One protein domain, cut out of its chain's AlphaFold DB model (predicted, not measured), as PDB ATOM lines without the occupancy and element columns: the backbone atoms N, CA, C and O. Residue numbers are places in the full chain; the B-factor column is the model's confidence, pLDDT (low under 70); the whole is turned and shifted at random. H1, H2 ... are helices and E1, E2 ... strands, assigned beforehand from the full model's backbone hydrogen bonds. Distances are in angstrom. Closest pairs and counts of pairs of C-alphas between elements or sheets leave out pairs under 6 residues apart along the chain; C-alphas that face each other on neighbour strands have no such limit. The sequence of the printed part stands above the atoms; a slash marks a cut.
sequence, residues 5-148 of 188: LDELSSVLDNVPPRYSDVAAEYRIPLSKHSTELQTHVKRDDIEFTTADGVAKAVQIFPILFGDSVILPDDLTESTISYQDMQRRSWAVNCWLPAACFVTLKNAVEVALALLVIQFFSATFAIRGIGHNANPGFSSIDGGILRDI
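AT A GLANCE: This is residues 5 to 148 of the 188 residues of an uncharacterized protein of Rhinocladiella mackenziei CBS 650.93 (UniProt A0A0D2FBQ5). Two helices side by side, H4 and H6, form the core between a small three-strand sheet and the helical hairpin H1 and H2. H5 and the loops 88 to 99 and 128 to 143 make the end away from that hairpin. The printed part has 144 residues, with six named helices and three named strands in the order H1 H2 H3 H4 H5 E1 H6 E2 E3; of the 82 residues in named elements helices hold 70 and strands 12, the class mostly helix, and the parallel sheet runs E1 E3 E2. It is compact, radius of gyration of the C-alphas 15.3 A, spanning 41 by 37 by 28 A.

IN THESE COORDINATES: Look for E1 at residues 100 to 103, E3 at 144 to 147 and E2 at 124 to 127. H6, residues 107 to 120, measures 20.2 A; H4, 50 to 68, measures 22.6 A. Find C-alpha 5 at (-4.190, -9.210, -38.785), where H1 runs to 13; H2 covers 17 to 32 over 24.2 A, H3 34 to 39, H5 82 to 87. E3 ends at C-alpha 147, (4.634, -0.309, -18.733).

HOW THE PARTS SIT: In the sheet, N 102 and O 145 are 2.9 A apart, and N 127 and O 146 2.8 A. E1, H6, E2 form a split strand-helix-strand unit, with E3 between its strands and a right-handed crossover. H4 is on the sheet, over E1, height 7.1 A; H5 and H6 only graze it. H4 touches H6, closest C-alphas Gly 53 and Phe 120, 4.4 A, at a shallow tilt of 27 degrees, opposite ways. H1 touches H6, closest C-alphas Leu 8 and Leu 112, 6.5 A. H1 and H2 form a hairpin, closest C-alphas Leu 12 and Ala 23, 5.4 A. H3 only just touches H1, with 3 pairs of C-alphas within 8 A. In H1, H3, H5 and H6 every O i to N i+4 pair is within hydrogen-bond range; in H2 6 of 12, in H4 11 of 15.

THE WHOLE: The C-alphas farthest apart, Pro 17 and Asn 93, are 42.0 A apart. The printed part has no cut; H4 to H5, H5 to E1 and E2 to E3 are long links. Residues 39 to 48 and 75 to 78 have pLDDT under 70.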
ATOM      1  N   LEU A   5      -5.409  -8.683 -38.172       90.00
ATOM      2  CA  LEU A   5      -4.190  -9.210 -38.785       90.00
ATOM      3  C   LEU A   5      -3.712  -8.324 -39.943       90.00
ATOM      4  O   LEU A   5      -2.512  -8.072 -40.058       90.00
ATOM      5  N   ASP A   6      -4.637  -7.842 -40.777       89.75
ATOM      6  CA  ASP A   6      -4.318  -6.958 -41.901       89.75
ATOM      7  C   ASP A   6      -3.792  -5.610 -41.394       89.75
ATOM      8  O   ASP A   6      -2.798  -5.093 -41.905       89.75
ATOM      9  N   GLU A   7      -4.417  -5.056 -40.349       92.00
ATOM     10  CA  GLU A   7      -3.971  -3.800 -39.742       92.00
ATOM     11  C   GLU A   7      -2.605  -3.947 -39.047       92.00
ATOM     12  O   GLU A   7      -1.735  -3.092 -39.219       92.00
ATOM     13  N   LEU A   8      -2.369  -5.049 -38.323       93.62
ATOM     14  CA  LEU A   8      -1.078  -5.350 -37.692       93.62
ATOM     15  C   LEU A   8       0.026  -5.506 -38.745       93.62
ATOM     16  O   LEU A   8       1.106  -4.935 -38.595       93.62
ATOM     17  N   SER A   9      -0.257  -6.223 -39.833       93.75
ATOM     18  CA  SER A   9       0.685  -6.394 -40.945       93.75
ATOM     19  C   SER A   9       1.000  -5.053 -41.611       93.75
ATOM     20  O   SER A   9       2.166  -4.725 -41.816       93.75
ATOM     21  N   SER A  10      -0.021  -4.221 -41.833       94.50
ATOM     22  CA  SER A  10       0.143  -2.865 -42.363       94.50
ATOM     23  C   SER A  10       1.044  -1.996 -41.478       94.50
ATOM     24  O   SER A  10       1.909  -1.285 -41.993       94.50
ATOM     25  N   VAL A  11       0.918  -2.075 -40.148       95.31
ATOM     26  CA  VAL A  11       1.834  -1.368 -39.233       95.31
ATOM     27  C   VAL A  11       3.277  -1.841 -39.425       95.31
ATOM     28  O   VAL A  11       4.170  -1.004 -39.540       95.31
ATOM     29  N   LEU A  12       3.509  -3.155 -39.501       95.69
ATOM     30  CA  LEU A  12       4.852  -3.729 -39.671       95.69
ATOM     31  C   LEU A  12       5.494  -3.406 -41.026       95.69
ATOM     32  O   LEU A  12       6.720  -3.338 -41.120       95.69
ATOM     33  N   ASP A  13       4.693  -3.204 -42.068       94.75
ATOM     34  CA  ASP A  13       5.182  -2.861 -43.406       94.75
ATOM     35  C   ASP A  13       5.529  -1.371 -43.544       94.75
ATOM     36  O   ASP A  13       6.337  -0.999 -44.393       94.75
ATOM     37  N   ASN A  14       4.972  -0.522 -42.675       95.25
ATOM     38  CA  ASN A  14       5.160   0.931 -42.708       95.25
ATOM     39  C   ASN A  14       6.101   1.462 -41.611       95.25
ATOM     40  O   ASN A  14       6.196   2.680 -41.415       95.25
ATOM     41  N   VAL A  15       6.814   0.592 -40.885       94.31
ATOM     42  CA  VAL A  15       7.799   1.061 -39.900       94.31
ATOM     43  C   VAL A  15       8.996   1.735 -40.591       94.31
ATOM     44  O   VAL A  15       9.441   1.291 -41.651       94.31
ATOM     45  N   PRO A  16       9.585   2.785 -39.990       94.69
ATOM     46  CA  PRO A  16      10.843   3.348 -40.469       94.69
ATOM     47  C   PRO A  16      11.952   2.282 -40.593       94.69
ATOM     48  O   PRO A  16      12.022   1.407 -39.729       94.69
ATOM     49  N   PRO A  17      12.892   2.400 -41.559       94.50
ATOM     50  CA  PRO A  17      13.935   1.392 -41.791       94.50
ATOM     51  C   PRO A  17      14.750   1.009 -40.551       94.50
ATOM     52  O   PRO A  17      15.124  -0.141 -40.388       94.50
ATOM     53  N   ARG A  18      14.963   1.945 -39.620       92.56
ATOM     54  CA  ARG A  18      15.656   1.688 -38.343       92.56
ATOM     55  C   ARG A  18      14.953   0.684 -37.413       92.56
ATOM     56  O   ARG A  18      15.521   0.324 -36.391       92.56
ATOM     57  N   TYR A  19      13.723   0.284 -37.726       94.69
ATOM     58  CA  TYR A  19      12.942  -0.699 -36.976       94.69
ATOM     59  C   TYR A  19      12.617  -1.954 -37.802       94.69
ATOM     60  O   TYR A  19      11.804  -2.762 -37.357       94.69
ATOM     61  N   SER A  20      13.216  -2.133 -38.990       93.00
ATOM     62  CA  SER A  20      12.913  -3.260 -39.890       93.00
ATOM     63  C   SER A  20      13.127  -4.618 -39.234       93.00
ATOM     64  O   SER A  20      12.294  -5.510 -39.393       93.00
ATOM     65  N   ASP A  21      14.218  -4.753 -38.480       93.88
ATOM     66  CA  ASP A  21      14.633  -6.021 -37.881       93.88
ATOM     67  C   ASP A  21      13.657  -6.422 -36.776       93.88
ATOM     68  O   ASP A  21      13.087  -7.509 -36.808       93.88
ATOM     69  N   VAL A  22      13.341  -5.475 -35.888       93.38
ATOM     70  CA  VAL A  22      12.319  -5.652 -34.848       93.38
ATOM     71  C   VAL A  22      10.962  -5.974 -35.477       93.38
ATOM     72  O   VAL A  22      10.285  -6.901 -35.051       93.38
ATOM     73  N   ALA A  23      10.554  -5.262 -36.531       93.94
ATOM     74  CA  ALA A  23       9.288  -5.547 -37.204       93.94
ATOM     75  C   ALA A  23       9.251  -6.938 -37.857       93.94
ATOM     76  O   ALA A  23       8.187  -7.551 -37.926       93.94
ATOM     77  N   ALA A  24      10.388  -7.463 -38.321       93.12
ATOM     78  CA  ALA A  24      10.473  -8.821 -38.848       93.12
ATOM     79  C   ALA A  24      10.239  -9.886 -37.766       93.12
ATOM     80  O   ALA A  24       9.564 -10.876 -38.050       93.12
ATOM     81  N   GLU A  25      10.696  -9.664 -36.531       93.06
ATOM     82  CA  GLU A  25      10.470 -10.583 -35.405       93.06
ATOM     83  C   GLU A  25       8.973 -10.787 -35.121       93.06
ATOM     84  O   GLU A  25       8.528 -11.916 -34.905       93.06
ATOM     85  N   TYR A  26       8.163  -9.728 -35.235       92.62
ATOM     86  CA  TYR A  26       6.711  -9.796 -35.022       92.62
ATOM     87  C   TYR A  26       5.934 -10.458 -36.166       92.62
ATOM     88  O   TYR A  26       4.780 -10.841 -35.973       92.62
ATOM     89  N   ARG A  27       6.542 -10.685 -37.339       90.56
ATOM     90  CA  ARG A  27       5.875 -11.425 -38.428       90.56
ATOM     91  C   ARG A  27       5.701 -12.907 -38.090       90.56
ATOM     92  O   ARG A  27       4.719 -13.521 -38.515       90.56
ATOM     93  N   ILE A  28       6.607 -13.486 -37.297       86.88
ATOM     94  CA  ILE A  28       6.546 -14.907 -36.928       86.88
ATOM     95  C   ILE A  28       5.318 -15.197 -36.041       86.88
ATOM     96  O   ILE A  28       4.511 -16.040 -36.449       86.88
ATOM     97  N   PRO A  29       5.090 -14.504 -34.903       87.06
ATOM     98  CA  PRO A  29       3.893 -14.721 -34.087       87.06
ATOM     99  C   PRO A  29       2.578 -14.496 -34.841       87.06
ATOM    100  O   PRO A  29       1.649 -15.290 -34.670       87.06
ATOM    101  N   LEU A  30       2.514 -13.472 -35.706       88.69
ATOM    102  CA  LEU A  30       1.330 -13.169 -36.520       88.69
ATOM    103  C   LEU A  30       1.005 -14.289 -37.507       88.69
ATOM    104  O   LEU A  30      -0.152 -14.682 -37.637       88.69
ATOM    105  N   SER A  31       2.020 -14.831 -38.184       87.75
ATOM    106  CA  SER A  31       1.820 -15.936 -39.127       87.75
ATOM    107  C   SER A  31       1.329 -17.206 -38.416       87.75
ATOM    108  O   SER A  31       0.365 -17.832 -38.865       87.75
ATOM    109  N   LYS A  32       1.926 -17.531 -37.260       90.31
ATOM    110  CA  LYS A  32       1.582 -18.701 -36.439       90.31
ATOM    111  C   LYS A  32       0.136 -18.676 -35.931       90.31
ATOM    112  O   LYS A  32      -0.499 -19.724 -35.920       90.31
ATOM    113  N   HIS A  33      -0.387 -17.506 -35.555       88.19
ATOM    114  CA  HIS A  33      -1.747 -17.348 -35.010       88.19
ATOM    115  C   HIS A  33      -2.707 -16.671 -36.001       88.19
ATOM    116  O   HIS A  33      -3.716 -16.082 -35.613       88.19
ATOM    117  N   SER A  34      -2.403 -16.749 -37.300       84.81
ATOM    118  CA  SER A  34      -3.162 -16.065 -38.355       84.81
ATOM    119  C   SER A  34      -4.653 -16.413 -38.339       84.81
ATOM    120  O   SER A  34      -5.480 -15.512 -38.438       84.81
ATOM    121  N   THR A  35      -5.013 -17.681 -38.122       82.94
ATOM    122  CA  THR A  35      -6.416 -18.119 -38.019       82.94
ATOM    123  C   THR A  35      -7.156 -17.439 -36.867       82.94
ATOM    124  O   THR A  35      -8.258 -16.934 -37.076       82.94
ATOM    125  N   GLU A  36      -6.563 -17.383 -35.670       79.94
ATOM    126  CA  GLU A  36      -7.154 -16.760 -34.472       79.94
ATOM    127  C   GLU A  36      -7.353 -15.249 -34.673       79.94
ATOM    128  O   GLU A  36      -8.418 -14.706 -34.370       79.94
ATOM    129  N   LEU A  37      -6.366 -14.585 -35.282       79.62
ATOM    130  CA  LEU A  37      -6.404 -13.154 -35.594       79.62
ATOM    131  C   LEU A  37      -7.386 -12.816 -36.733       79.62
ATOM    132  O   LEU A  37      -7.948 -11.722 -36.758       79.62
ATOM    133  N   GLN A  38      -7.634 -13.744 -37.660       75.44
ATOM    134  CA  GLN A  38      -8.569 -13.563 -38.778       75.44
ATOM    135  C   GLN A  38     -10.032 -13.845 -38.402       75.44
ATOM    136  O   GLN A  38     -10.940 -13.190 -38.916       75.44
ATOM    137  N   THR A  39     -10.291 -14.834 -37.542       64.94
ATOM    138  CA  THR A  39     -11.652 -15.355 -37.300       64.94
ATOM    139  C   THR A  39     -12.414 -14.656 -36.177       64.94
ATOM    140  O   THR A  39     -13.643 -14.717 -36.161       64.94
ATOM    141  N   HIS A  40     -11.738 -13.959 -35.260       54.03
ATOM    142  CA  HIS A  40     -12.375 -13.415 -34.052       54.03
ATOM    143  C   HIS A  40     -12.562 -11.901 -34.018       54.03
ATOM    144  O   HIS A  40     -13.037 -11.369 -33.010       54.03
ATOM    145  N   VAL A  41     -12.183 -11.205 -35.090       58.91
ATOM    146  CA  VAL A  41     -11.928  -9.769 -35.013       58.91
ATOM    147  C   VAL A  41     -12.340  -9.073 -36.311       58.91
ATOM    148  O   VAL A  41     -11.534  -8.491 -37.034       58.91
ATOM    149  N   LYS A  42     -13.627  -9.173 -36.646       56.00
ATOM    150  CA  LYS A  42     -14.222  -8.283 -37.642       56.00
ATOM    151  C   LYS A  42     -14.781  -7.080 -36.909       56.00
ATOM    152  O   LYS A  42     -15.505  -7.232 -35.930       56.00
ATOM    153  N   ARG A  43     -14.435  -5.899 -37.410       54.47
ATOM    154  CA  ARG A  43     -15.007  -4.601 -37.044       54.47
ATOM    155  C   ARG A  43     -16.477  -4.499 -37.492       54.47
ATOM    156  O   ARG A  43     -16.876  -3.469 -38.010       54.47
ATOM    157  N   ASP A  44     -17.257  -5.576 -37.404       51.28
ATOM    158  CA  ASP A  44     -18.698  -5.468 -37.633       51.28
ATOM    159  C   ASP A  44     -19.236  -4.462 -36.606       51.28
ATOM    160  O   ASP A  44     -18.672  -4.378 -35.514       51.28
ATOM    161  N   ASP A  45     -20.248  -3.675 -36.984       48.72
ATOM    162  CA  ASP A  45     -20.760  -2.442 -36.349       48.72
ATOM    163  C   ASP A  45     -21.299  -2.586 -34.899       48.72
ATOM    164  O   ASP A  45     -22.249  -1.919 -34.491       48.72
ATOM    165  N   ILE A  46     -20.720  -3.479 -34.105       54.31
ATOM    166  CA  ILE A  46     -20.933  -3.650 -32.681       54.31
ATOM    167  C   ILE A  46     -20.107  -2.569 -31.987       54.31
ATOM    168  O   ILE A  46     -18.876  -2.612 -31.981       54.31
ATOM    169  N   GLU A  47     -20.786  -1.594 -31.388       60.25
ATOM    170  CA  GLU A  47     -20.186  -0.785 -30.330       60.25
ATOM    171  C   GLU A  47     -19.699  -1.741 -29.236       60.25
ATOM    172  O   GLU A  47     -20.482  -2.232 -28.422       60.25
ATOM    173  N   PHE A  48     -18.405  -2.062 -29.240       65.50
ATOM    174  CA  PHE A  48     -17.801  -2.739 -28.108       65.50
ATOM    175  C   PHE A  48     -17.948  -1.822 -26.904       65.50
ATOM    176  O   PHE A  48     -17.573  -0.645 -26.953       65.50
ATOM    177  N   THR A  49     -18.451  -2.360 -25.796       81.25
ATOM    178  CA  THR A  49     -18.213  -1.681 -24.530       81.25
ATOM    179  C   THR A  49     -16.705  -1.652 -24.290       81.25
ATOM    180  O   THR A  49     -15.960  -2.520 -24.758       81.25
ATOM    181  N   THR A  50     -16.226  -0.671 -23.532       83.88
ATOM    182  CA  THR A  50     -14.805  -0.605 -23.169       83.88
ATOM    183  C   THR A  50     -14.320  -1.894 -22.497       83.88
ATOM    184  O   THR A  50     -13.180  -2.298 -22.710       83.88
ATOM    185  N   ALA A  51     -15.191  -2.578 -21.747       89.56
ATOM    186  CA  ALA A  51     -14.907  -3.864 -21.113       89.56
ATOM    187  C   ALA A  51     -14.750  -5.012 -22.127       89.56
ATOM    188  O   ALA A  51     -13.787  -5.775 -22.032       89.56
ATOM    189  N   ASP A  52     -15.635  -5.109 -23.126       89.44
ATOM    190  CA  ASP A  52     -15.506  -6.104 -24.203       89.44
ATOM    191  C   ASP A  52     -14.213  -5.884 -24.993       89.44
ATOM    192  O   ASP A  52     -13.495  -6.834 -25.323       89.44
ATOM    193  N   GLY A  53     -13.885  -4.613 -25.237       91.38
ATOM    194  CA  GLY A  53     -12.657  -4.211 -25.900       91.38
ATOM    195  C   GLY A  53     -11.404  -4.659 -25.150       91.38
ATOM    196  O   GLY A  53     -10.488  -5.239 -25.739       91.38
ATOM    197  N   VAL A  54     -11.379  -4.447 -23.832       95.06
ATOM    198  CA  VAL A  54     -10.292  -4.919 -22.965       95.06
ATOM    199  C   VAL A  54     -10.183  -6.441 -23.005       95.06
ATOM    200  O   VAL A  54      -9.087  -6.953 -23.222       95.06
ATOM    201  N   ALA A  55     -11.293  -7.173 -22.868       92.38
ATOM    202  CA  ALA A  55     -11.281  -8.636 -22.887       92.38
ATOM    203  C   ALA A  55     -10.700  -9.196 -24.198       92.38
ATOM    204  O   ALA A  55      -9.913 -10.144 -24.177       92.38
ATOM    205  N   LYS A  56     -11.031  -8.582 -25.340       91.12
ATOM    206  CA  LYS A  56     -10.472  -8.956 -26.646       91.12
ATOM    207  C   LYS A  56      -8.988  -8.629 -26.764       91.12
ATOM    208  O   LYS A  56      -8.204  -9.480 -27.175       91.12
ATOM    209  N   ALA A  57      -8.574  -7.431 -26.364       93.62
ATOM    210  CA  ALA A  57      -7.168  -7.045 -26.397       93.62
ATOM    211  C   ALA A  57      -6.297  -7.931 -25.483       93.62
ATOM    212  O   ALA A  57      -5.201  -8.320 -25.883       93.62
ATOM    213  N   VAL A  58      -6.806  -8.336 -24.312       94.06
ATOM    214  CA  VAL A  58      -6.138  -9.274 -23.390       94.06
ATOM    215  C   VAL A  58      -5.907 -10.654 -24.019       94.06
ATOM    216  O   VAL A  58      -4.919 -11.300 -23.687       94.06
ATOM    217  N   GLN A  59      -6.741 -11.093 -24.966       90.94
ATOM    218  CA  GLN A  59      -6.509 -12.336 -25.721       90.94
ATOM    219  C   GLN A  59      -5.395 -12.183 -26.768       90.94
ATOM    220  O   GLN A  59      -4.631 -13.115 -27.001       90.94
ATOM    221  N   ILE A  60      -5.277 -11.003 -27.387       91.81
ATOM    222  CA  ILE A  60      -4.297 -10.744 -28.453       91.81
ATOM    223  C   ILE A  60      -2.905 -10.420 -27.901       91.81
ATOM    224  O   ILE A  60      -1.894 -10.767 -28.507       91.81
ATOM    225  N   PHE A  61      -2.818  -9.758 -26.750       94.62
ATOM    226  CA  PHE A  61      -1.542  -9.291 -26.207       94.62
ATOM    227  C   PHE A  61      -0.532 -10.423 -25.950       94.62
ATOM    228  O   PHE A  61       0.614 -10.256 -26.366       94.62
ATOM    229  N   PRO A  62      -0.893 -11.573 -25.344       92.44
ATOM    230  CA  PRO A  62       0.037 -12.689 -25.159       92.44
ATOM    231  C   PRO A  62       0.553 -13.274 -26.479       92.44
ATOM    232  O   PRO A  62       1.712 -13.669 -26.560       92.44
ATOM    233  N   ILE A  63      -0.268 -13.270 -27.537       91.44
ATOM    234  CA  ILE A  63       0.145 -13.708 -28.881       91.44
ATOM    235  C   ILE A  63       1.253 -12.800 -29.427       91.44
ATOM    236  O   ILE A  63       2.200 -13.282 -30.046       91.44
ATOM    237  N   LEU A  64       1.134 -11.489 -29.203       93.12
ATOM    238  CA  LEU A  64       2.094 -10.507 -29.701       93.12
ATOM    239  C   LEU A  64       3.346 -10.414 -28.824       93.12
ATOM    240  O   LEU A  64       4.450 -10.373 -29.353       93.12
ATOM    241  N   PHE A  65       3.186 -10.362 -27.503       93.81
ATOM    242  CA  PHE A  65       4.246  -9.942 -26.581       93.81
ATOM    243  C   PHE A  65       4.724 -11.047 -25.623       93.81
ATOM    244  O   PHE A  65       5.663 -10.807 -24.855       93.81
ATOM    245  N   GLY A  66       4.113 -12.238 -25.676       91.62
ATOM    246  CA  GLY A  66       4.482 -13.404 -24.871       91.62
ATOM    247  C   GLY A  66       4.590 -13.077 -23.384       91.62
ATOM    248  O   GLY A  66       3.732 -12.390 -22.828       91.62
ATOM    249  N   ASP A  67       5.708 -13.479 -22.780       90.75
ATOM    250  CA  ASP A  67       6.035 -13.305 -21.354       90.75
ATOM    251  C   ASP A  67       6.131 -11.837 -20.895       90.75
ATOM    252  O   ASP A  67       6.322 -11.549 -19.714       90.75
ATOM    253  N   SER A  68       6.037 -10.870 -21.815       93.38
ATOM    254  CA  SER A  68       5.969  -9.450 -21.450       93.38
ATOM    255  C   SER A  68       4.571  -9.034 -20.977       93.38
ATOM    256  O   SER A  68       4.411  -7.900 -20.515       93.38
ATOM    257  N   VAL A  69       3.573  -9.918 -21.099       95.12
ATOM    258  CA  VAL A  69       2.202  -9.737 -20.611       95.12
ATOM    259  C   VAL A  69       2.025 -10.495 -19.305       95.12
ATOM    260  O   VAL A  69       2.335 -11.673 -19.242       95.12
ATOM    261  N   ILE A  70       1.490  -9.824 -18.287       95.25
ATOM    262  CA  ILE A  70       1.201 -10.408 -16.977       95.25
ATOM    263  C   ILE A  70      -0.298 -10.283 -16.706       95.25
ATOM    264  O   ILE A  70      -0.846  -9.171 -16.693       95.25
ATOM    265  N   LEU A  71      -0.953 -11.422 -16.485       94.44
ATOM    266  CA  LEU A  71      -2.382 -11.531 -16.171       94.44
ATOM    267  C   LEU A  71      -2.607 -11.755 -14.659       94.44
ATOM    268  O   LEU A  71      -1.693 -12.214 -13.976       94.44
ATOM    269  N   PRO A  72      -3.796 -11.440 -14.105       91.44
ATOM    270  CA  PRO A  72      -4.099 -11.666 -12.685       91.44
ATOM    271  C   PRO A  72      -3.926 -13.121 -12.231       91.44
ATOM    272  O   PRO A  72      -3.421 -13.364 -11.138       91.44
ATOM    273  N   ASP A  73      -4.303 -14.067 -13.093       83.69
ATOM    274  CA  ASP A  73      -4.275 -15.510 -12.816       83.69
ATOM    275  C   ASP A  73      -3.004 -16.192 -13.353       83.69
ATOM    276  O   ASP A  73      -2.945 -17.417 -13.470       83.69
ATOM    277  N   ASP A  74      -1.992 -15.406 -13.723       77.12
ATOM    278  CA  ASP A  74      -0.763 -15.928 -14.302       77.12
ATOM    279  C   ASP A  74       0.083 -16.611 -13.218       77.12
ATOM    280  O   ASP A  74       0.763 -15.968 -12.417       77.12
ATOM    281  N   LEU A  75      -0.011 -17.943 -13.161       65.75
ATOM    282  CA  LEU A  75       0.789 -18.801 -12.279       65.75
ATOM    283  C   LEU A  75       2.142 -19.176 -12.902       65.75
ATOM    284  O   LEU A  75       2.856 -20.016 -12.349       65.75
ATOM    285  N   THR A  76       2.477 -18.624 -14.071       59.56
ATOM    286  CA  THR A  76       3.762 -18.874 -14.723       59.56
ATOM    287  C   THR A  76       4.914 -18.402 -13.834       59.56
ATOM    288  O   THR A  76       4.788 -17.420 -13.099       59.56
ATOM    289  N   GLU A  77       6.067 -19.077 -13.916       61.06
ATOM    290  CA  GLU A  77       7.328 -18.636 -13.291       61.06
ATOM    291  C   GLU A  77       7.905 -17.396 -14.006       61.06
ATOM    292  O   GLU A  77       9.084 -17.327 -14.357       61.06
ATOM    293  N   SER A  78       7.061 -16.402 -14.275       64.38
ATOM    294  CA  SER A  78       7.492 -15.096 -14.738       64.38
ATOM    295  C   SER A  78       8.407 -14.472 -13.682       64.38
ATOM    296  O   SER A  78       8.234 -14.637 -12.473       64.38
ATOM    297  N   THR A  79       9.421 -13.729 -14.129       73.56
ATOM    298  CA  THR A  79      10.381 -13.078 -13.219       73.56
ATOM    299  C   THR A  79       9.711 -12.043 -12.308       73.56
ATOM    300  O   THR A  79      10.313 -11.594 -11.333       73.56
ATOM    301  N   ILE A  80       8.483 -11.626 -12.629       86.69
ATOM    302  CA  ILE A  80       7.730 -10.641 -11.870       86.69
ATOM    303  C   ILE A  80       6.261 -11.042 -11.734       86.69
ATOM    304  O   ILE A  80       5.584 -11.269 -12.729       86.69
ATOM    305  N   SER A  81       5.752 -11.055 -10.502       91.25
ATOM    306  CA  SER A  81       4.350 -11.388 -10.256       91.25
ATOM    307  C   SER A  81       3.402 -10.257 -10.672       91.25
ATOM    308  O   SER A  81       3.781  -9.080 -10.750       91.25
ATOM    309  N   TYR A  82       2.119 -10.584 -10.848       93.88
ATOM    310  CA  TYR A  82       1.064  -9.583 -11.030       93.88
ATOM    311  C   TYR A  82       1.050  -8.541  -9.898       93.88
ATOM    312  O   TYR A  82       0.946  -7.339 -10.152       93.88
ATOM    313  N   GLN A  83       1.220  -8.979  -8.644       93.81
ATOM    314  CA  GLN A  83       1.251  -8.075  -7.489       93.81
ATOM    315  C   GLN A  83       2.455  -7.134  -7.530       93.81
ATOM    316  O   GLN A  83       2.322  -5.956  -7.202       93.81
ATOM    317  N   ASP A  84       3.616  -7.617  -7.965       93.81
ATOM    318  CA  ASP A  84       4.798  -6.774  -8.125       93.81
ATOM    319  C   ASP A  84       4.583  -5.745  -9.238       93.81
ATOM    320  O   ASP A  84       4.876  -4.561  -9.054       93.81
ATOM    321  N   MET A  85       3.993  -6.151 -10.370       94.44
ATOM    322  CA  MET A  85       3.615  -5.228 -11.445       94.44
ATOM    323  C   MET A  85       2.606  -4.177 -10.982       94.44
ATOM    324  O   MET A  85       2.740  -3.008 -11.358       94.44
ATOM    325  N   GLN A  86       1.641  -4.545 -10.145       95.25
ATOM    326  CA  GLN A  86       0.671  -3.623  -9.559       95.25
ATOM    327  C   GLN A  86       1.340  -2.632  -8.594       95.25
ATOM    328  O   GLN A  86       1.100  -1.425  -8.674       95.25
ATOM    329  N   ARG A  87       2.240  -3.124  -7.736       95.94
ATOM    330  CA  ARG A  87       2.943  -2.335  -6.710       95.94
ATOM    331  C   ARG A  87       4.094  -1.481  -7.241       95.94
ATOM    332  O   ARG A  87       4.640  -0.676  -6.496       95.94
ATOM    333  N   ARG A  88       4.449  -1.598  -8.526       94.88
ATOM    334  CA  ARG A  88       5.454  -0.735  -9.180       94.88
ATOM    335  C   ARG A  88       5.093   0.752  -9.177       94.88
ATOM    336  O   ARG A  88       5.985   1.572  -9.372       94.88
ATOM    337  N   SER A  89       3.819   1.108  -9.018       95.06
ATOM    338  CA  SER A  89       3.427   2.505  -8.823       95.06
ATOM    339  C   SER A  89       3.884   2.976  -7.441       95.06
ATOM    340  O   SER A  89       3.623   2.306  -6.443       95.06
ATOM    341  N   TRP A  90       4.546   4.133  -7.379       96.00
ATOM    342  CA  TRP A  90       5.112   4.673  -6.139       96.00
ATOM    343  C   TRP A  90       4.040   4.934  -5.073       96.00
ATOM    344  O   TRP A  90       4.229   4.619  -3.899       96.00
ATOM    345  N   ALA A  91       2.905   5.496  -5.484       96.75
ATOM    346  CA  ALA A  91       1.821   5.822  -4.574       96.75
ATOM    347  C   ALA A  91       0.913   4.600  -4.340       96.75
ATOM    348  O   ALA A  91       0.385   4.012  -5.285       96.75
ATOM    349  N   VAL A  92       0.704   4.239  -3.069       97.19
ATOM    350  CA  VAL A  92      -0.075   3.052  -2.654       97.19
ATOM    351  C   VAL A  92      -1.526   3.105  -3.139       97.19
ATOM    352  O   VAL A  92      -2.096   2.092  -3.534       97.19
ATOM    353  N   ASN A  93      -2.124   4.296  -3.182       97.25
ATOM    354  CA  ASN A  93      -3.472   4.518  -3.717       97.25
ATOM    355  C   ASN A  93      -3.587   4.244  -5.232       97.25
ATOM    356  O   ASN A  93      -4.693   4.201  -5.760       97.25
ATOM    357  N   CYS A  94      -2.465   4.072  -5.937       97.56
ATOM    358  CA  CYS A  94      -2.414   3.778  -7.367       97.56
ATOM    359  C   CYS A  94      -2.197   2.287  -7.671       97.56
ATOM    360  O   CYS A  94      -1.972   1.936  -8.831       97.56
ATOM    361  N   TRP A  95      -2.258   1.405  -6.670       97.69
ATOM    362  CA  TRP A  95      -2.197  -0.052  -6.842       97.69
ATOM    363  C   TRP A  95      -3.548  -0.603  -7.320       97.69
ATOM    364  O   TRP A  95      -4.216  -1.359  -6.621       97.69
ATOM    365  N   LEU A  96      -3.973  -0.170  -8.509       97.94
ATOM    366  CA  LEU A  96      -5.256  -0.543  -9.106       97.94
ATOM    367  C   LEU A  96      -5.171  -1.900  -9.830       97.94
ATOM    368  O   LEU A  96      -4.103  -2.251 -10.346       97.94
ATOM    369  N   PRO A  97      -6.254  -2.696  -9.854       97.12
ATOM    370  CA  PRO A  97      -6.264  -4.004 -10.502       97.12
ATOM    371  C   PRO A  97      -6.473  -3.864 -12.016       97.12
ATOM    372  O   PRO A  97      -7.595  -3.830 -12.512       97.12
ATOM    373  N   ALA A  98      -5.377  -3.784 -12.772       97.94
ATOM    374  CA  ALA A  98      -5.430  -3.796 -14.232       97.94
ATOM    375  C   ALA A  98      -5.873  -5.175 -14.759       97.94
ATOM    376  O   ALA A  98      -5.505  -6.205 -14.192       97.94
ATOM    377  N   ALA A  99      -6.597  -5.210 -15.879       97.38
ATOM    378  CA  ALA A  99      -6.963  -6.458 -16.554       97.38
ATOM    379  C   ALA A  99      -5.727  -7.216 -17.062       97.38
ATOM    380  O   ALA A  99      -5.678  -8.441 -17.014       97.38
ATOM    381  N   CYS A 100      -4.706  -6.483 -17.512       97.12
ATOM    382  CA  CYS A 100      -3.367  -7.010 -17.737       97.12
ATOM    383  C   CYS A 100      -2.318  -5.903 -17.615       97.12
ATOM    384  O   CYS A 100      -2.605  -4.713 -17.798       97.12
ATOM    385  N   PHE A 101      -1.083  -6.312 -17.349       97.50
ATOM    386  CA  PHE A 101       0.093  -5.476 -17.531       97.50
ATOM    387  C   PHE A 101       0.840  -5.932 -18.779       97.50
ATOM    388  O   PHE A 101       1.038  -7.127 -18.960       97.50
ATOM    389  N   VAL A 102       1.310  -5.005 -19.609       97.19
ATOM    390  CA  VAL A 102       2.232  -5.316 -20.709       97.19
ATOM    391  C   VAL A 102       3.465  -4.432 -20.623       97.19
ATOM    392  O   VAL A 102       3.351  -3.211 -20.523       97.19
ATOM    393  N   THR A 103       4.648  -5.040 -20.647       96.94
ATOM    394  CA  THR A 103       5.916  -4.308 -20.731       96.94
ATOM    395  C   THR A 103       6.302  -4.133 -22.193       96.94
ATOM    396  O   THR A 103       6.503  -5.126 -22.883       96.94
ATOM    397  N   LEU A 104       6.427  -2.886 -22.647       97.38
ATOM    398  CA  LEU A 104       6.762  -2.551 -24.033       97.38
ATOM    399  C   LEU A 104       8.201  -2.032 -24.116       97.38
ATOM    400  O   LEU A 104       8.580  -1.111 -23.387       97.38
ATOM    401  N   LYS A 105       9.007  -2.626 -24.995       95.75
ATOM    402  CA  LYS A 105      10.474  -2.491 -25.019       95.75
ATOM    403  C   LYS A 105      11.007  -1.706 -26.209       95.75
ATOM    404  O   LYS A 105      12.164  -1.299 -26.202       95.75
ATOM    405  N   ASN A 106      10.191  -1.473 -27.231       95.25
ATOM    406  CA  ASN A 106      10.582  -0.708 -28.412       95.25
ATOM    407  C   ASN A 106       9.372  -0.006 -29.056       95.25
ATOM    408  O   ASN A 106       8.220  -0.240 -28.694       95.25
ATOM    409  N   ALA A 107       9.637   0.874 -30.024       95.19
ATOM    410  CA  ALA A 107       8.598   1.654 -30.695       95.19
ATOM    411  C   ALA A 107       7.613   0.797 -31.517       95.19
ATOM    412  O   ALA A 107       6.453   1.184 -31.649       95.19
ATOM    413  N   VAL A 108       8.052  -0.355 -32.042       96.88
ATOM    414  CA  VAL A 108       7.188  -1.276 -32.801       96.88
ATOM    415  C   VAL A 108       6.150  -1.890 -31.868       96.88
ATOM    416  O   VAL A 108       4.960  -1.822 -32.156       96.88
ATOM    417  N   GLU A 109       6.569  -2.383 -30.704       97.06
ATOM    418  CA  GLU A 109       5.662  -2.902 -29.676       97.06
ATOM    419  C   GLU A 109       4.633  -1.858 -29.227       97.06
ATOM    420  O   GLU A 109       3.448  -2.170 -29.106       97.06
ATOM    421  N   VAL A 110       5.055  -0.599 -29.039       97.19
ATOM    422  CA  VAL A 110       4.133   0.503 -28.719       97.19
ATOM    423  C   VAL A 110       3.100   0.714 -29.824       97.19
ATOM    424  O   VAL A 110       1.914   0.856 -29.519       97.19
ATOM    425  N   ALA A 111       3.525   0.711 -31.089       97.12
ATOM    426  CA  ALA A 111       2.626   0.876 -32.226       97.12
ATOM    427  C   ALA A 111       1.611  -0.274 -32.325       97.12
ATOM    428  O   ALA A 111       0.414  -0.019 -32.453       97.12
ATOM    429  N   LEU A 112       2.062  -1.525 -32.189       97.12
ATOM    430  CA  LEU A 112       1.190  -2.703 -32.214       97.12
ATOM    431  C   LEU A 112       0.191  -2.689 -31.049       97.12
ATOM    432  O   LEU A 112      -1.003  -2.895 -31.258       97.12
ATOM    433  N   ALA A 113       0.642  -2.389 -29.827       97.50
ATOM    434  CA  ALA A 113      -0.235  -2.330 -28.659       97.50
ATOM    435  C   ALA A 113      -1.298  -1.226 -28.792       97.50
ATOM    436  O   ALA A 113      -2.458  -1.439 -28.439       97.50
ATOM    437  N   LEU A 114      -0.918  -0.046 -29.300       97.00
ATOM    438  CA  LEU A 114      -1.851   1.050 -29.584       97.00
ATOM    439  C   LEU A 114      -2.874   0.672 -30.652       97.00
ATOM    440  O   LEU A 114      -4.050   0.981 -30.474       97.00
ATOM    441  N   LEU A 115      -2.446  -0.007 -31.718       95.56
ATOM    442  CA  LEU A 115      -3.346  -0.469 -32.770       95.56
ATOM    443  C   LEU A 115      -4.406  -1.416 -32.206       95.56
ATOM    444  O   LEU A 115      -5.589  -1.191 -32.425       95.56
ATOM    445  N   VAL A 116      -4.005  -2.434 -31.443       94.06
ATOM    446  CA  VAL A 116      -4.945  -3.402 -30.853       94.06
ATOM    447  C   VAL A 116      -5.950  -2.703 -29.932       94.06
ATOM    448  O   VAL A 116      -7.150  -2.949 -30.012       94.06
ATOM    449  N   ILE A 117      -5.473  -1.786 -29.090       94.69
ATOM    450  CA  ILE A 117      -6.325  -0.975 -28.213       94.69
ATOM    451  C   ILE A 117      -7.336  -0.154 -29.017       94.69
ATOM    452  O   ILE A 117      -8.518  -0.138 -28.681       94.69
ATOM    453  N   GLN A 118      -6.875   0.513 -30.077       93.38
ATOM    454  CA  GLN A 118      -7.710   1.336 -30.945       93.38
ATOM    455  C   GLN A 118      -8.731   0.493 -31.711       93.38
ATOM    456  O   GLN A 118      -9.877   0.912 -31.861       93.38
ATOM    457  N   PHE A 119      -8.320  -0.685 -32.180       90.25
ATOM    458  CA  PHE A 119      -9.168  -1.614 -32.913       90.25
ATOM    459  C   PHE A 119     -10.347  -2.074 -32.048       90.25
ATOM    460  O   PHE A 119     -11.485  -2.103 -32.508       90.25
ATOM    461  N   PHE A 120     -10.080  -2.393 -30.781       90.25
ATOM    462  CA  PHE A 120     -11.079  -2.920 -29.852       90.25
ATOM    463  C   PHE A 120     -11.753  -1.866 -28.971       90.25
ATOM    464  O   PHE A 120     -12.616  -2.216 -28.176       90.25
ATOM    465  N   SER A 121     -11.380  -0.589 -29.079       92.00
ATOM    466  CA  SER A 121     -11.852   0.470 -28.169       92.00
ATOM    467  C   SER A 121     -11.604   0.146 -26.683       92.00
ATOM    468  O   SER A 121     -12.415   0.455 -25.810       92.00
ATOM    469  N   ALA A 122     -10.468  -0.492 -26.386       93.88
ATOM    470  CA  ALA A 122     -10.092  -0.882 -25.030       93.88
ATOM    471  C   ALA A 122      -9.624   0.329 -24.203       93.88
ATOM    472  O   ALA A 122      -8.881   1.185 -24.690       93.88
ATOM    473  N   THR A 123      -9.989   0.387 -22.921       96.94
ATOM    474  CA  THR A 123      -9.423   1.377 -21.993       96.94
ATOM    475  C   THR A 123      -8.020   0.976 -21.560       96.94
ATOM    476  O   THR A 123      -7.710  -0.197 -21.336       96.94
ATOM    477  N   PHE A 124      -7.143   1.969 -21.423       97.81
ATOM    478  CA  PHE A 124      -5.755   1.738 -21.053       97.81
ATOM    479  C   PHE A 124      -5.176   2.886 -20.226       97.81
ATOM    480  O   PHE A 124      -5.649   4.018 -20.292       97.81
ATOM    481  N   ALA A 125      -4.080   2.599 -19.528       98.00
ATOM    482  CA  ALA A 125      -3.176   3.591 -18.956       98.00
ATOM    483  C   ALA A 125      -1.739   3.367 -19.449       98.00
ATOM    484  O   ALA A 125      -1.357   2.267 -19.865       98.00
ATOM    485  N   ILE A 126      -0.927   4.425 -19.412       97.38
ATOM    486  CA  ILE A 126       0.514   4.359 -19.690       97.38
ATOM    487  C   ILE A 126       1.262   4.633 -18.396       97.38
ATOM    488  O   ILE A 126       1.028   5.643 -17.731       97.38
ATOM    489  N   ARG A 127       2.212   3.762 -18.070       97.06
ATOM    490  CA  ARG A 127       3.123   3.942 -16.950       97.06
ATOM    491  C   ARG A 127       4.554   4.033 -17.461       97.06
ATOM    492  O   ARG A 127       5.098   3.055 -17.961       97.06
ATOM    493  N   GLY A 128       5.157   5.211 -17.299       94.81
ATOM    494  CA  GLY A 128       6.613   5.369 -17.293       94.81
ATOM    495  C   GLY A 128       7.169   4.818 -15.982       94.81
ATOM    496  O   GLY A 128       6.922   3.676 -15.623       94.81
ATOM    497  N   ILE A 129       7.839   5.641 -15.182       92.06
ATOM    498  CA  ILE A 129       8.431   5.188 -13.910       92.06
ATOM    499  C   ILE A 129       7.432   5.036 -12.741       92.06
ATOM    500  O   ILE A 129       7.807   4.534 -11.689       92.06
ATOM    501  N   GLY A 130       6.162   5.428 -12.913       91.62
ATOM    502  CA  GLY A 130       5.094   5.166 -11.933       91.62
ATOM    503  C   GLY A 130       5.000   6.142 -10.753       91.62
ATOM    504  O   GLY A 130       4.417   5.792  -9.731       91.62
ATOM    505  N   HIS A 131       5.550   7.354 -10.881       93.88
ATOM    506  CA  HIS A 131       5.536   8.382  -9.826       93.88
ATOM    507  C   HIS A 131       4.281   9.274  -9.792       93.88
ATOM    508  O   HIS A 131       4.161  10.114  -8.902       93.88
ATOM    509  N   ASN A 132       3.334   9.114 -10.721       93.81
ATOM    510  CA  ASN A 132       2.075   9.856 -10.659       93.81
ATOM    511  C   ASN A 132       1.209   9.304  -9.513       93.81
ATOM    512  O   ASN A 132       0.883   8.119  -9.499       93.81
ATOM    513  N   ALA A 133       0.860  10.164  -8.553       96.12
ATOM    514  CA  ALA A 133       0.104   9.793  -7.356       96.12
ATOM    515  C   ALA A 133      -1.425   9.855  -7.531       96.12
ATOM    516  O   ALA A 133      -2.160   9.592  -6.575       96.12
ATOM    517  N   ASN A 134      -1.905  10.203  -8.729       97.25
ATOM    518  CA  ASN A 134      -3.325  10.277  -9.049       97.25
ATOM    519  C   ASN A 134      -3.814   8.914  -9.576       97.25
ATOM    520  O   ASN A 134      -3.392   8.495 -10.663       97.25
ATOM    521  N   PRO A 135      -4.718   8.219  -8.858       97.06
ATOM    522  CA  PRO A 135      -5.283   6.958  -9.327       97.06
ATOM    523  C   PRO A 135      -5.986   7.140 -10.677       97.06
ATOM    524  O   PRO A 135      -6.681   8.134 -10.885       97.06
ATOM    525  N   GLY A 136      -5.795   6.198 -11.602       95.12
ATOM    526  CA  GLY A 136      -6.399   6.256 -12.937       95.12
ATOM    527  C   GLY A 136      -5.563   6.977 -14.003       95.12
ATOM    528  O   GLY A 136      -5.955   6.981 -15.165       95.12
ATOM    529  N   PHE A 137      -4.420   7.584 -13.648       94.94
ATOM    530  CA  PHE A 137      -3.552   8.288 -14.609       94.94
ATOM    531  C   PHE A 137      -2.461   7.367 -15.174       94.94
ATOM    532  O   PHE A 137      -2.462   7.041 -16.358       94.94
ATOM    533  N   SER A 138      -1.523   6.928 -14.323       96.38
ATOM    534  CA  SER A 138      -0.507   5.914 -14.668       96.38
ATOM    535  C   SER A 138      -0.787   4.556 -14.018       96.38
ATOM    536  O   SER A 138       0.120   3.745 -13.823       96.38
ATOM    537  N   SER A 139      -2.038   4.349 -13.625       97.38
ATOM    538  CA  SER A 139      -2.629   3.132 -13.075       97.38
ATOM    539  C   SER A 139      -4.048   3.015 -13.626       97.38
ATOM    540  O   SER A 139      -4.614   4.019 -14.051       97.38
ATOM    541  N   ILE A 140      -4.624   1.815 -13.654       97.94
ATOM    542  CA  ILE A 140      -5.984   1.612 -14.164       97.94
ATOM    543  C   ILE A 140      -6.644   0.425 -13.469       97.94
ATOM    544  O   ILE A 140      -5.969  -0.544 -13.131       97.94
ATOM    545  N   ASP A 141      -7.952   0.531 -13.255       97.62
ATOM    546  CA  ASP A 141      -8.816  -0.541 -12.762       97.62
ATOM    547  C   ASP A 141      -9.584  -1.136 -13.954       97.62
ATOM    548  O   ASP A 141     -10.184  -0.396 -14.735       97.62
ATOM    549  N   GLY A 142      -9.483  -2.451 -14.154       96.69
ATOM    550  CA  GLY A 142     -10.203  -3.189 -15.194       96.69
ATOM    551  C   GLY A 142      -9.755  -2.925 -16.637       96.69
ATOM    552  O   GLY A 142     -10.319  -3.509 -17.555       96.69
ATOM    553  N   GLY A 143      -8.751  -2.071 -16.859       97.50
ATOM    554  CA  GLY A 143      -8.188  -1.769 -18.180       97.50
ATOM    555  C   GLY A 143      -6.760  -2.283 -18.369       97.50
ATOM    556  O   GLY A 143      -6.198  -2.956 -17.508       97.50
ATOM    557  N   ILE A 144      -6.154  -1.944 -19.504       98.31
ATOM    558  CA  ILE A 144      -4.808  -2.399 -19.879       98.31
ATOM    559  C   ILE A 144      -3.757  -1.417 -19.368       98.31
ATOM    560  O   ILE A 144      -3.774  -0.241 -19.737       98.31
ATOM    561  N   LEU A 145      -2.786  -1.876 -18.580       98.38
ATOM    562  CA  LEU A 145      -1.654  -1.038 -18.190       98.38
ATOM    563  C   LEU A 145      -0.425  -1.335 -19.044       98.38
ATOM    564  O   LEU A 145       0.099  -2.446 -19.044       98.38
ATOM    565  N   ARG A 146       0.081  -0.308 -19.729       97.88
ATOM    566  CA  ARG A 146       1.290  -0.400 -20.554       97.88
ATOM    567  C   ARG A 146       2.471   0.196 -19.811       97.88
ATOM    568  O   ARG A 146       2.526   1.405 -19.597       97.88
ATOM    569  N   ASP A 147       3.395  -0.661 -19.410       97.25
ATOM    570  CA  ASP A 147       4.634  -0.309 -18.733       97.25
ATOM    571  C   ASP A 147       5.723  -0.059 -19.786       97.25
ATOM    572  O   ASP A 147       6.174  -0.975 -20.472       97.25
ATOM    573  N   ILE A 148       6.117   1.203 -19.951       97.44
ATOM    574  CA  ILE A 148       7.113   1.632 -20.945       97.44
ATOM    575  C   ILE A 148       8.482   1.902 -20.314       97.44
ATOM    576  O   ILE A 148       9.325   2.564 -20.916       97.44
TER     577      ILE A 148